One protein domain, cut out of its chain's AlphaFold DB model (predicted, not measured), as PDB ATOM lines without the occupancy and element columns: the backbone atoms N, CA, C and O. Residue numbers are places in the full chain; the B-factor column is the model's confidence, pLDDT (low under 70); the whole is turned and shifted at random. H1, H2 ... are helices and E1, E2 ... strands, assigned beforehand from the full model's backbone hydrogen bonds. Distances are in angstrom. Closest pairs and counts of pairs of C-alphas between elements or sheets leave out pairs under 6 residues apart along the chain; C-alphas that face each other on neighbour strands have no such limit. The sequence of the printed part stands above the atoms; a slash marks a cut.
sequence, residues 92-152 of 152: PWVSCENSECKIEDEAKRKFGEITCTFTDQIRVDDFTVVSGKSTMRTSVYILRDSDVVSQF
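Overview. This is residues 92 to 152 of the 152 residues of the protein "uncharacterized protein LOC112906372 isoform X1" of Agrilus planipennis (UniProt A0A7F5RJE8). A long, narrow two-stranded ribbon makes the long axis: E3 and E4 run out one after the other, the chain turns between E4 and E5, and E5 and E6 come back beside them. A small three-stranded sheet of E1, E2 and E7 lies beside the E3 and E6 half of the ribbon, and the short helix H1 sits at the end away from the turn between E4 and E5. The printed part has 61 residues, with one named helix and seven named strands in the order E1 E2 H1 E3 E4 E5 E6 E7; the three sheets, E1 - E2 - E7, E3 - E6 and E4 - E5, are antiparallel. The class is mixed, helices and strands, with under half of the residues in named elements. The whole is only just loose, close to compact, with a radius of gyration of the C-alphas of 13.0 A, and only just elongated, with spans of 40 by 27 by 17 A.

Along the chain. E1, residues 94 to 97, begins at C-alpha 94 (140.939, 165.252, 168.825) and is 10.2 A long. E2, residues 100 to 103, is also 10.2 A long. H1, residues 105 to 111, measures 10.0 A and begins at C-alpha 105 (142.021, 158.759, 162.382). E3, residues 116 to 118, spans 6.2 A; E4, residues 121 to 123, 6.6 A; E5, residues 129 to 131, 6.9 A; E6, residues 135 to 137, 6.5 A. E7, residues 140 to 142, spans 6.8 A and ends at C-alpha 142 (149.962, 173.538, 166.409).

Arrangement. E1 and E2 form a hairpin, antiparallel at 159 degrees, with N 95 and O 102 2.9 A apart, within hydrogen-bond range. E2 is the inner strand; E7 is its other neighbour, antiparallel, with N 101 and O 141 at 2.8 A. H1 is not on this sheet, and in it every O i to N i+4 pair is within hydrogen-bond range. The closest C-alphas of E3 and E7, those of Phe 118 and Tyr 141, are 7.1 A apart. E3 and E6 are antiparallel, with N 118 and O 135 at 2.9 A. E3 runs on into E4 across a break of 2 residues, at 16 degrees. E4 and E5 form a hairpin, with N 122 and O 130 at 2.8 A. E6 and E7 meet only through their link. H1 and E5 are apart.

Size, cuts and confidence. The two C-alphas farthest apart, those of Arg 109 and Asp 125, are 40.0 A apart. The printed part has no cut and ends at residue 152, the chain's last. The links between the named elements are tight. The mean pLDDT of the printed part is 85.5, and residues 147 to 152 are under 70.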
ATOM      1  N   PRO A  92     138.414 159.619 171.556       87.19
ATOM      2  CA  PRO A  92     138.402 161.065 171.388       87.19
ATOM      3  C   PRO A  92     138.398 161.441 169.901       87.19
ATOM      4  O   PRO A  92     138.914 160.721 169.049       87.19
ATOM      5  N   TRP A  93     137.803 162.589 169.576       89.62
ATOM      6  CA  TRP A  93     137.814 163.111 168.203       89.62
ATOM      7  C   TRP A  93     139.105 163.864 167.884       89.62
ATOM      8  O   TRP A  93     139.536 163.891 166.733       89.62
ATOM      9  N   VAL A  94     139.701 164.481 168.904       91.94
ATOM     10  CA  VAL A  94     140.939 165.252 168.825       91.94
ATOM     11  C   VAL A  94     141.807 164.882 170.022       91.94
ATOM     12  O   VAL A  94     141.318 164.889 171.152       91.94
ATOM     13  N   SER A  95     143.077 164.590 169.777       90.81
ATOM     14  CA  SER A  95     144.114 164.431 170.797       90.81
ATOM     15  C   SER A  95     145.097 165.590 170.706       90.81
ATOM     16  O   SER A  95     145.347 166.100 169.616       90.81
ATOM     17  N   CYS A  96     145.622 166.045 171.844       88.62
ATOM     18  CA  CYS A  96     146.642 167.088 171.887       88.62
ATOM     19  C   CYS A  96     147.837 166.608 172.708       88.62
ATOM     20  O   CYS A  96     147.678 166.262 173.876       88.62
ATOM     21  N   GLU A  97     149.026 166.625 172.116       88.25
ATOM     22  CA  GLU A  97     150.280 166.232 172.753       88.25
ATOM     23  C   GLU A  97     151.354 167.278 172.437       88.25
ATOM     24  O   GLU A  97     151.542 167.646 171.282       88.25
ATOM     25  N   ASN A  98     152.045 167.793 173.462       81.38
ATOM     26  CA  ASN A  98     153.152 168.751 173.305       81.38
ATOM     27  C   ASN A  98     152.838 169.928 172.356       81.38
ATOM     28  O   ASN A  98     153.632 170.268 171.482       81.38
ATOM     29  N   SER A  99     151.659 170.533 172.537       86.88
ATOM     30  CA  SER A  99     151.131 171.648 171.729       86.88
ATOM     31  C   SER A  99     150.690 171.290 170.303       86.88
ATOM     32  O   SER A  99     150.231 172.167 169.574       86.88
ATOM     33  N   GLU A 100     150.747 170.023 169.902       90.75
ATOM     34  CA  GLU A 100     150.187 169.537 168.643       90.75
ATOM     35  C   GLU A 100     148.828 168.878 168.883       90.75
ATOM     36  O   GLU A 100     148.735 167.869 169.573       90.75
ATOM     37  N   CYS A 101     147.772 169.431 168.293       91.38
ATOM     38  CA  CYS A 101     146.429 168.869 168.315       91.38
ATOM     39  C   CYS A 101     146.093 168.209 166.974       91.38
ATOM     40  O   CYS A 101     146.081 168.870 165.931       91.38
ATOM     41  N   LYS A 102     145.760 166.919 166.997       93.69
ATOM     42  CA  LYS A 102     145.441 166.100 165.826       93.69
ATOM     43  C   LYS A 102     144.002 165.591 165.893       93.69
ATOM     44  O   LYS A 102     143.555 165.085 166.914       93.69
ATOM     45  N   ILE A 103     143.289 165.672 164.770       94.06
ATOM     46  CA  ILE A 103     142.011 164.978 164.573       94.06
ATOM     47  C   ILE A 103     142.290 163.488 164.378       94.06
ATOM     48  O   ILE A 103     142.997 163.107 163.438       94.06
ATOM     49  N   GLU A 104     141.702 162.663 165.238       93.25
ATOM     50  CA  GLU A 104     141.959 161.229 165.288       93.25
ATOM     51  C   GLU A 104     141.494 160.493 164.031       93.25
ATOM     52  O   GLU A 104     140.404 160.716 163.491       93.25
ATOM     53  N   ASP A 105     142.312 159.541 163.585       92.00
ATOM     54  CA  ASP A 105     142.021 158.759 162.382       92.00
ATOM     55  C   ASP A 105     140.847 157.792 162.611       92.00
ATOM     56  O   ASP A 105     140.136 157.423 161.676       92.00
ATOM     57  N   GLU A 106     140.602 157.381 163.858       91.00
ATOM     58  CA  GLU A 106     139.391 156.642 164.243       91.00
ATOM     59  C   GLU A 106     138.120 157.469 164.056       91.00
ATOM     60  O   GLU A 106     137.137 156.970 163.502       91.00
ATOM     61  N   ALA A 107     138.151 158.745 164.442       90.12
ATOM     62  CA  ALA A 107     137.021 159.645 164.261       90.12
ATOM     63  C   ALA A 107     136.737 159.864 162.769       90.12
ATOM     64  O   ALA A 107     135.594 159.724 162.332       90.12
ATOM     65  N   LYS A 108     137.779 160.083 161.957       91.69
ATOM     66  CA  LYS A 108     137.634 160.213 160.497       91.69
ATOM     67  C   LYS A 108     137.074 158.954 159.841       91.69
ATOM     68  O   LYS A 108     136.218 159.034 158.966       91.69
ATOM     69  N   ARG A 109     137.511 157.768 160.274       91.69
ATOM     70  CA  ARG A 109     136.979 156.493 159.761       91.69
ATOM     71  C   ARG A 109     135.504 156.299 160.099       91.69
ATOM     72  O   ARG A 109     134.768 155.744 159.291       91.69
ATOM     73  N   LYS A 110     135.078 156.743 161.282       91.44
ATOM     74  CA  LYS A 110     133.703 156.569 161.762       91.44
ATOM     75  C   LYS A 110     132.729 157.597 161.184       91.44
ATOM     76  O   LYS A 110     131.586 157.244 160.914       91.44
ATOM     77  N   PHE A 111     133.163 158.845 161.013       90.44
ATOM     78  CA  PHE A 111     132.284 159.969 160.669       90.44
ATOM     79  C   PHE A 111     132.578 160.608 159.303       90.44
ATOM     80  O   PHE A 111     131.824 161.475 158.869       90.44
ATOM     81  N   GLY A 112     133.628 160.172 158.602       90.31
ATOM     82  CA  GLY A 112     134.047 160.729 157.316       90.31
ATOM     83  C   GLY A 112     135.025 161.896 157.466       90.31
ATOM     84  O   GLY A 112     135.793 161.977 158.423       90.31
ATOM     85  N   GLU A 113     135.040 162.801 156.491       91.12
ATOM     86  CA  GLU A 113     135.918 163.969 156.538       91.12
ATOM     87  C   GLU A 113     135.460 164.948 157.632       91.12
ATOM     88  O   GLU A 113     134.366 165.507 157.576       91.12
ATOM     89  N   ILE A 114     136.313 165.152 158.639       92.44
ATOM     90  CA  ILE A 114     136.055 166.052 159.767       92.44
ATOM     91  C   ILE A 114     136.892 167.318 159.593       92.44
ATOM     92  O   ILE A 114     138.111 167.255 159.421       92.44
ATOM     93  N   THR A 115     136.238 168.474 159.694       93.31
ATOM     94  CA  THR A 115     136.899 169.782 159.772       93.31
ATOM     95  C   THR A 115     136.664 170.379 161.154       93.31
ATOM     96  O   THR A 115     135.517 170.546 161.564       93.31
ATOM     97  N   CYS A 116     137.737 170.723 161.864       91.25
ATOM     98  CA  CYS A 116     137.676 171.346 163.184       91.25
ATOM     99  C   CYS A 116     138.149 172.800 163.125       91.25
ATOM    100  O   CYS A 116     139.053 173.152 162.364       91.25
ATOM    101  N   THR A 117     137.561 173.636 163.978       93.88
ATOM    102  CA  THR A 117     138.020 175.003 164.227       93.88
ATOM    103  C   THR A 117     138.792 175.021 165.537       93.88
ATOM    104  O   THR A 117     138.208 174.837 166.602       93.88
ATOM    105  N   PHE A 118     140.097 175.250 165.463       91.94
ATOM    106  CA  PHE A 118     140.976 175.333 166.625       91.94
ATOM    107  C   PHE A 118     141.140 176.784 167.058       91.94
ATOM    108  O   PHE A 118     141.285 177.652 166.201       91.94
ATOM    109  N   THR A 119     141.112 177.053 168.363       90.75
ATOM    110  CA  THR A 119     141.284 178.401 168.923       90.75
ATOM    111  C   THR A 119     142.180 178.328 170.150       90.75
ATOM    112  O   THR A 119     141.802 177.687 171.130       90.75
ATOM    113  N   ASP A 120     143.329 178.998 170.097       89.19
ATOM    114  CA  ASP A 120     144.243 179.105 171.237       89.19
ATOM    115  C   ASP A 120     143.554 179.831 172.399       89.19
ATOM    116  O   ASP A 120     142.860 180.829 172.190       89.19
ATOM    117  N   GLN A 121     143.725 179.335 173.624       88.62
ATOM    118  CA  GLN A 121     143.247 180.011 174.831       88.62
ATOM    119  C   GLN A 121     144.451 180.638 175.530       88.62
ATOM    120  O   GLN A 121     145.369 179.944 175.965       88.62
ATOM    121  N   ILE A 122     144.452 181.963 175.607       90.06
ATOM    122  CA  ILE A 122     145.580 182.765 176.070       90.06
ATOM    123  C   ILE A 122     145.230 183.291 177.459       90.06
ATOM    124  O   ILE A 122     144.239 184.005 177.638       90.06
ATOM    125  N   ARG A 123     146.026 182.931 178.463       87.38
ATOM    126  CA  ARG A 123     145.830 183.405 179.832       87.38
ATOM    127  C   ARG A 123     146.470 184.785 179.968       87.38
ATOM    128  O   ARG A 123     147.656 184.944 179.714       87.38
ATOM    129  N   VAL A 124     145.678 185.794 180.322       89.38
ATOM    130  CA  VAL A 124     146.188 187.164 180.534       89.38
ATOM    131  C   VAL A 124     146.591 187.348 181.994       89.38
ATOM    132  O   VAL A 124     147.618 187.957 182.286       89.38
ATOM    133  N   ASP A 125     145.790 186.796 182.906       87.75
ATOM    134  CA  ASP A 125     146.031 186.779 184.346       87.75
ATOM    135  C   ASP A 125     145.324 185.574 185.000       87.75
ATOM    136  O   ASP A 125     144.754 184.717 184.321       87.75
ATOM    137  N   ASP A 126     145.363 185.488 186.332       85.81
ATOM    138  CA  ASP A 126     144.797 184.358 187.075       85.81
ATOM    139  C   ASP A 126     143.275 184.198 186.948       85.81
ATOM    140  O   ASP A 126     142.757 183.097 187.159       85.81
ATOM    141  N   PHE A 127     142.566 185.259 186.569       89.88
ATOM    142  CA  PHE A 127     141.108 185.314 186.485       89.88
ATOM    143  C   PHE A 127     140.598 185.532 185.054       89.88
ATOM    144  O   PHE A 127     139.407 185.352 184.802       89.88
ATOM    145  N   THR A 128     141.483 185.882 184.119       88.19
ATOM    146  CA  THR A 128     141.131 186.270 182.753       88.19
ATOM    147  C   THR A 128     141.804 185.369 181.722       88.19
ATOM    148  O   THR A 128     143.031 185.312 181.603       88.19
ATOM    149  N   VAL A 129     140.974 184.720 180.907       90.94
ATOM    150  CA  VAL A 129     141.389 183.960 179.724       90.94
ATOM    151  C   VAL A 129     140.739 184.590 178.499       90.94
ATOM    152  O   VAL A 129     139.537 184.860 178.499       90.94
ATOM    153  N   VAL A 130     141.531 184.835 177.457       91.81
ATOM    154  CA  VAL A 130     141.067 185.379 176.178       91.81
ATOM    155  C   VAL A 130     141.283 184.363 175.067       91.81
ATOM    156  O   VAL A 130     142.279 183.646 175.035       91.81
ATOM    157  N   SER A 131     140.345 184.304 174.128       90.38
ATOM    158  CA  SER A 131     140.489 183.453 172.950       90.38
ATOM    159  C   SER A 131     141.349 184.142 171.891       90.38
ATOM    160  O   SER A 131     141.128 185.304 171.551       90.38
ATOM    161  N   GLY A 132     142.331 183.410 171.373       87.38
ATOM    162  CA  GLY A 132     143.174 183.806 170.256       87.38
ATOM    163  C   GLY A 132     142.462 183.662 168.909       87.38
ATOM    164  O   GLY A 132     141.235 183.628 168.803       87.38
ATOM    165  N   LYS A 133     143.249 183.579 167.834       88.81
ATOM    166  CA  LYS A 133     142.709 183.483 166.476       88.81
ATOM    167  C   LYS A 133     142.256 182.059 166.152       88.81
ATOM    168  O   LYS A 133     143.071 181.142 166.082       88.81
ATOM    169  N   SER A 134     140.978 181.904 165.822       90.69
ATOM    170  CA  SER A 134     140.442 180.631 165.345       90.69
ATOM    171  C   SER A 134     140.970 180.258 163.953       90.69
ATOM    172  O   SER A 134     140.970 181.077 163.031       90.69
ATOM    173  N   THR A 135     141.388 179.005 163.776       90.81
ATOM    174  CA  THR A 135     141.898 178.453 162.514       90.81
ATOM    175  C   THR A 135     141.211 177.129 162.195       90.81
ATOM    176  O   THR A 135     141.209 176.210 163.009       90.81
ATOM    177  N   MET A 136     140.662 177.002 160.985       92.94
ATOM    178  CA  MET A 136     140.075 175.743 160.516       92.94
ATOM    179  C   MET A 136     141.148 174.802 159.959       92.94
ATOM    180  O   MET A 136     141.988 175.209 159.147       92.94
ATOM    181  N   ARG A 137     141.119 173.536 160.388       91.06
ATOM    182  CA  ARG A 137     142.019 172.460 159.942       91.06
ATOM    183  C   ARG A 137     141.278 171.125 159.849       91.06
ATOM    184  O   ARG A 137     140.322 170.879 160.577       91.06
ATOM    185  N   THR A 138     141.758 170.252 158.966       92.25
ATOM    186  CA  THR A 138     141.223 168.897 158.725       92.25
ATOM    187  C   THR A 138     142.137 167.785 159.249       92.25
ATOM    188  O   THR A 138     141.810 166.599 159.169       92.25
ATOM    189  N   SER A 139     143.307 168.124 159.794       90.25
ATOM    190  CA  SER A 139     144.271 167.141 160.299       90.25
ATOM    191  C   SER A 139     144.934 167.585 161.593       90.25
ATOM    192  O   SER A 139     144.569 167.083 162.647       90.25
ATOM    193  N   VAL A 140     145.888 168.506 161.505       92.38
ATOM    194  CA  VAL A 140     146.768 168.895 162.607       92.38
ATOM    195  C   VAL A 140     146.742 170.407 162.785       92.38
ATOM    196  O   VAL A 140     146.678 171.172 161.812       92.38
ATOM    197  N   TYR A 141     146.800 170.835 164.038       91.75
ATOM    198  CA  TYR A 141     146.956 172.216 164.446       91.75
ATOM    199  C   TYR A 141     148.008 172.318 165.549       91.75
ATOM    200  O   TYR A 141     147.993 171.542 166.494       91.75
ATOM    201  N   ILE A 142     148.916 173.282 165.419       90.69
ATOM    202  CA  ILE A 142     149.962 173.538 166.409       90.69
ATOM    203  C   ILE A 142     149.541 174.775 167.194       90.69
ATOM    204  O   ILE A 142     149.414 175.849 166.596       90.69
ATOM    205  N   LEU A 143     149.339 174.611 168.500       88.12
ATOM    206  CA  LEU A 143     149.101 175.694 169.448       88.12
ATOM    207  C   LEU A 143     150.374 176.547 169.512       88.12
ATOM    208  O   LEU A 143     151.450 176.025 169.810       88.12
ATOM    209  N   ARG A 144     150.279 177.836 169.182       86.94
ATOM    210  CA  ARG A 144     151.448 178.739 169.142       86.94
ATOM    211  C   ARG A 144     151.425 179.765 170.253       86.94
ATOM    212  O   ARG A 144     152.475 180.097 170.791       86.94
ATOM    213  N   ASP A 145     150.229 180.237 170.565       85.12
ATOM    214  CA  ASP A 145     149.996 181.322 171.507       85.12
ATOM    215  C   ASP A 145     149.313 180.803 172.786       85.12
ATOM    216  O   ASP A 145     149.191 181.532 173.767       85.12
ATOM    217  N   SER A 146     148.848 179.548 172.775       78.94
ATOM    218  CA  SER A 146     148.159 178.920 173.903       78.94
ATOM    219  C   SER A 146     149.120 178.635 175.059       78.94
ATOM    220  O   SER A 146     150.118 177.940 174.889       78.94
ATOM    221  N   ASP A 147     148.761 179.096 176.256       65.62
ATOM    222  CA  ASP A 147     149.610 179.046 177.462       65.62
ATOM    223  C   ASP A 147     149.603 177.666 178.163       65.62
ATOM    224  O   ASP A 147     150.121 177.477 179.262       65.62
ATOM    225  N   VAL A 148     148.987 176.667 177.528       59.53
ATOM    226  CA  VAL A 148     149.015 175.263 177.956       59.53
ATOM    227  C   VAL A 148     150.248 174.586 177.359       59.53
ATOM    228  O   VAL A 148     150.214 174.086 176.235       59.53
ATOM    229  N   VAL A 149     151.346 174.571 178.118       48.06
ATOM    230  CA  VAL A 149     152.583 173.859 177.764       48.06
ATOM    231  C   VAL A 149     152.776 172.640 178.669       48.06
ATOM    232  O   VAL A 149     152.764 172.749 179.892       48.06
ATOM    233  N   SER A 150     152.915 171.493 177.994       33.44
ATOM    234  CA  SER A 150     153.456 170.181 178.389       33.44
ATOM    235  C   SER A 150     153.542 169.853 179.888       33.44
ATOM    236  O   SER A 150     154.418 170.353 180.599       33.44
ATOM    237  N   GLN A 151     152.726 168.895 180.340       28.06
ATOM    238  CA  GLN A 151     153.121 168.079 181.489       28.06
ATOM    239  C   GLN A 151     154.331 167.228 181.078       28.06
ATOM    240  O   GLN A 151     154.276 166.532 180.067       28.06
ATOM    241  N   PHE A 152     155.420 167.377 181.838       30.39
ATOM    242  CA  PHE A 152     156.596 166.506 181.807       30.39
ATOM    243  C   PHE A 152     156.235 165.052 182.123       30.39
ATOM    244  O   PHE A 152     155.327 164.852 182.963       30.39
TER     245      PHE A 152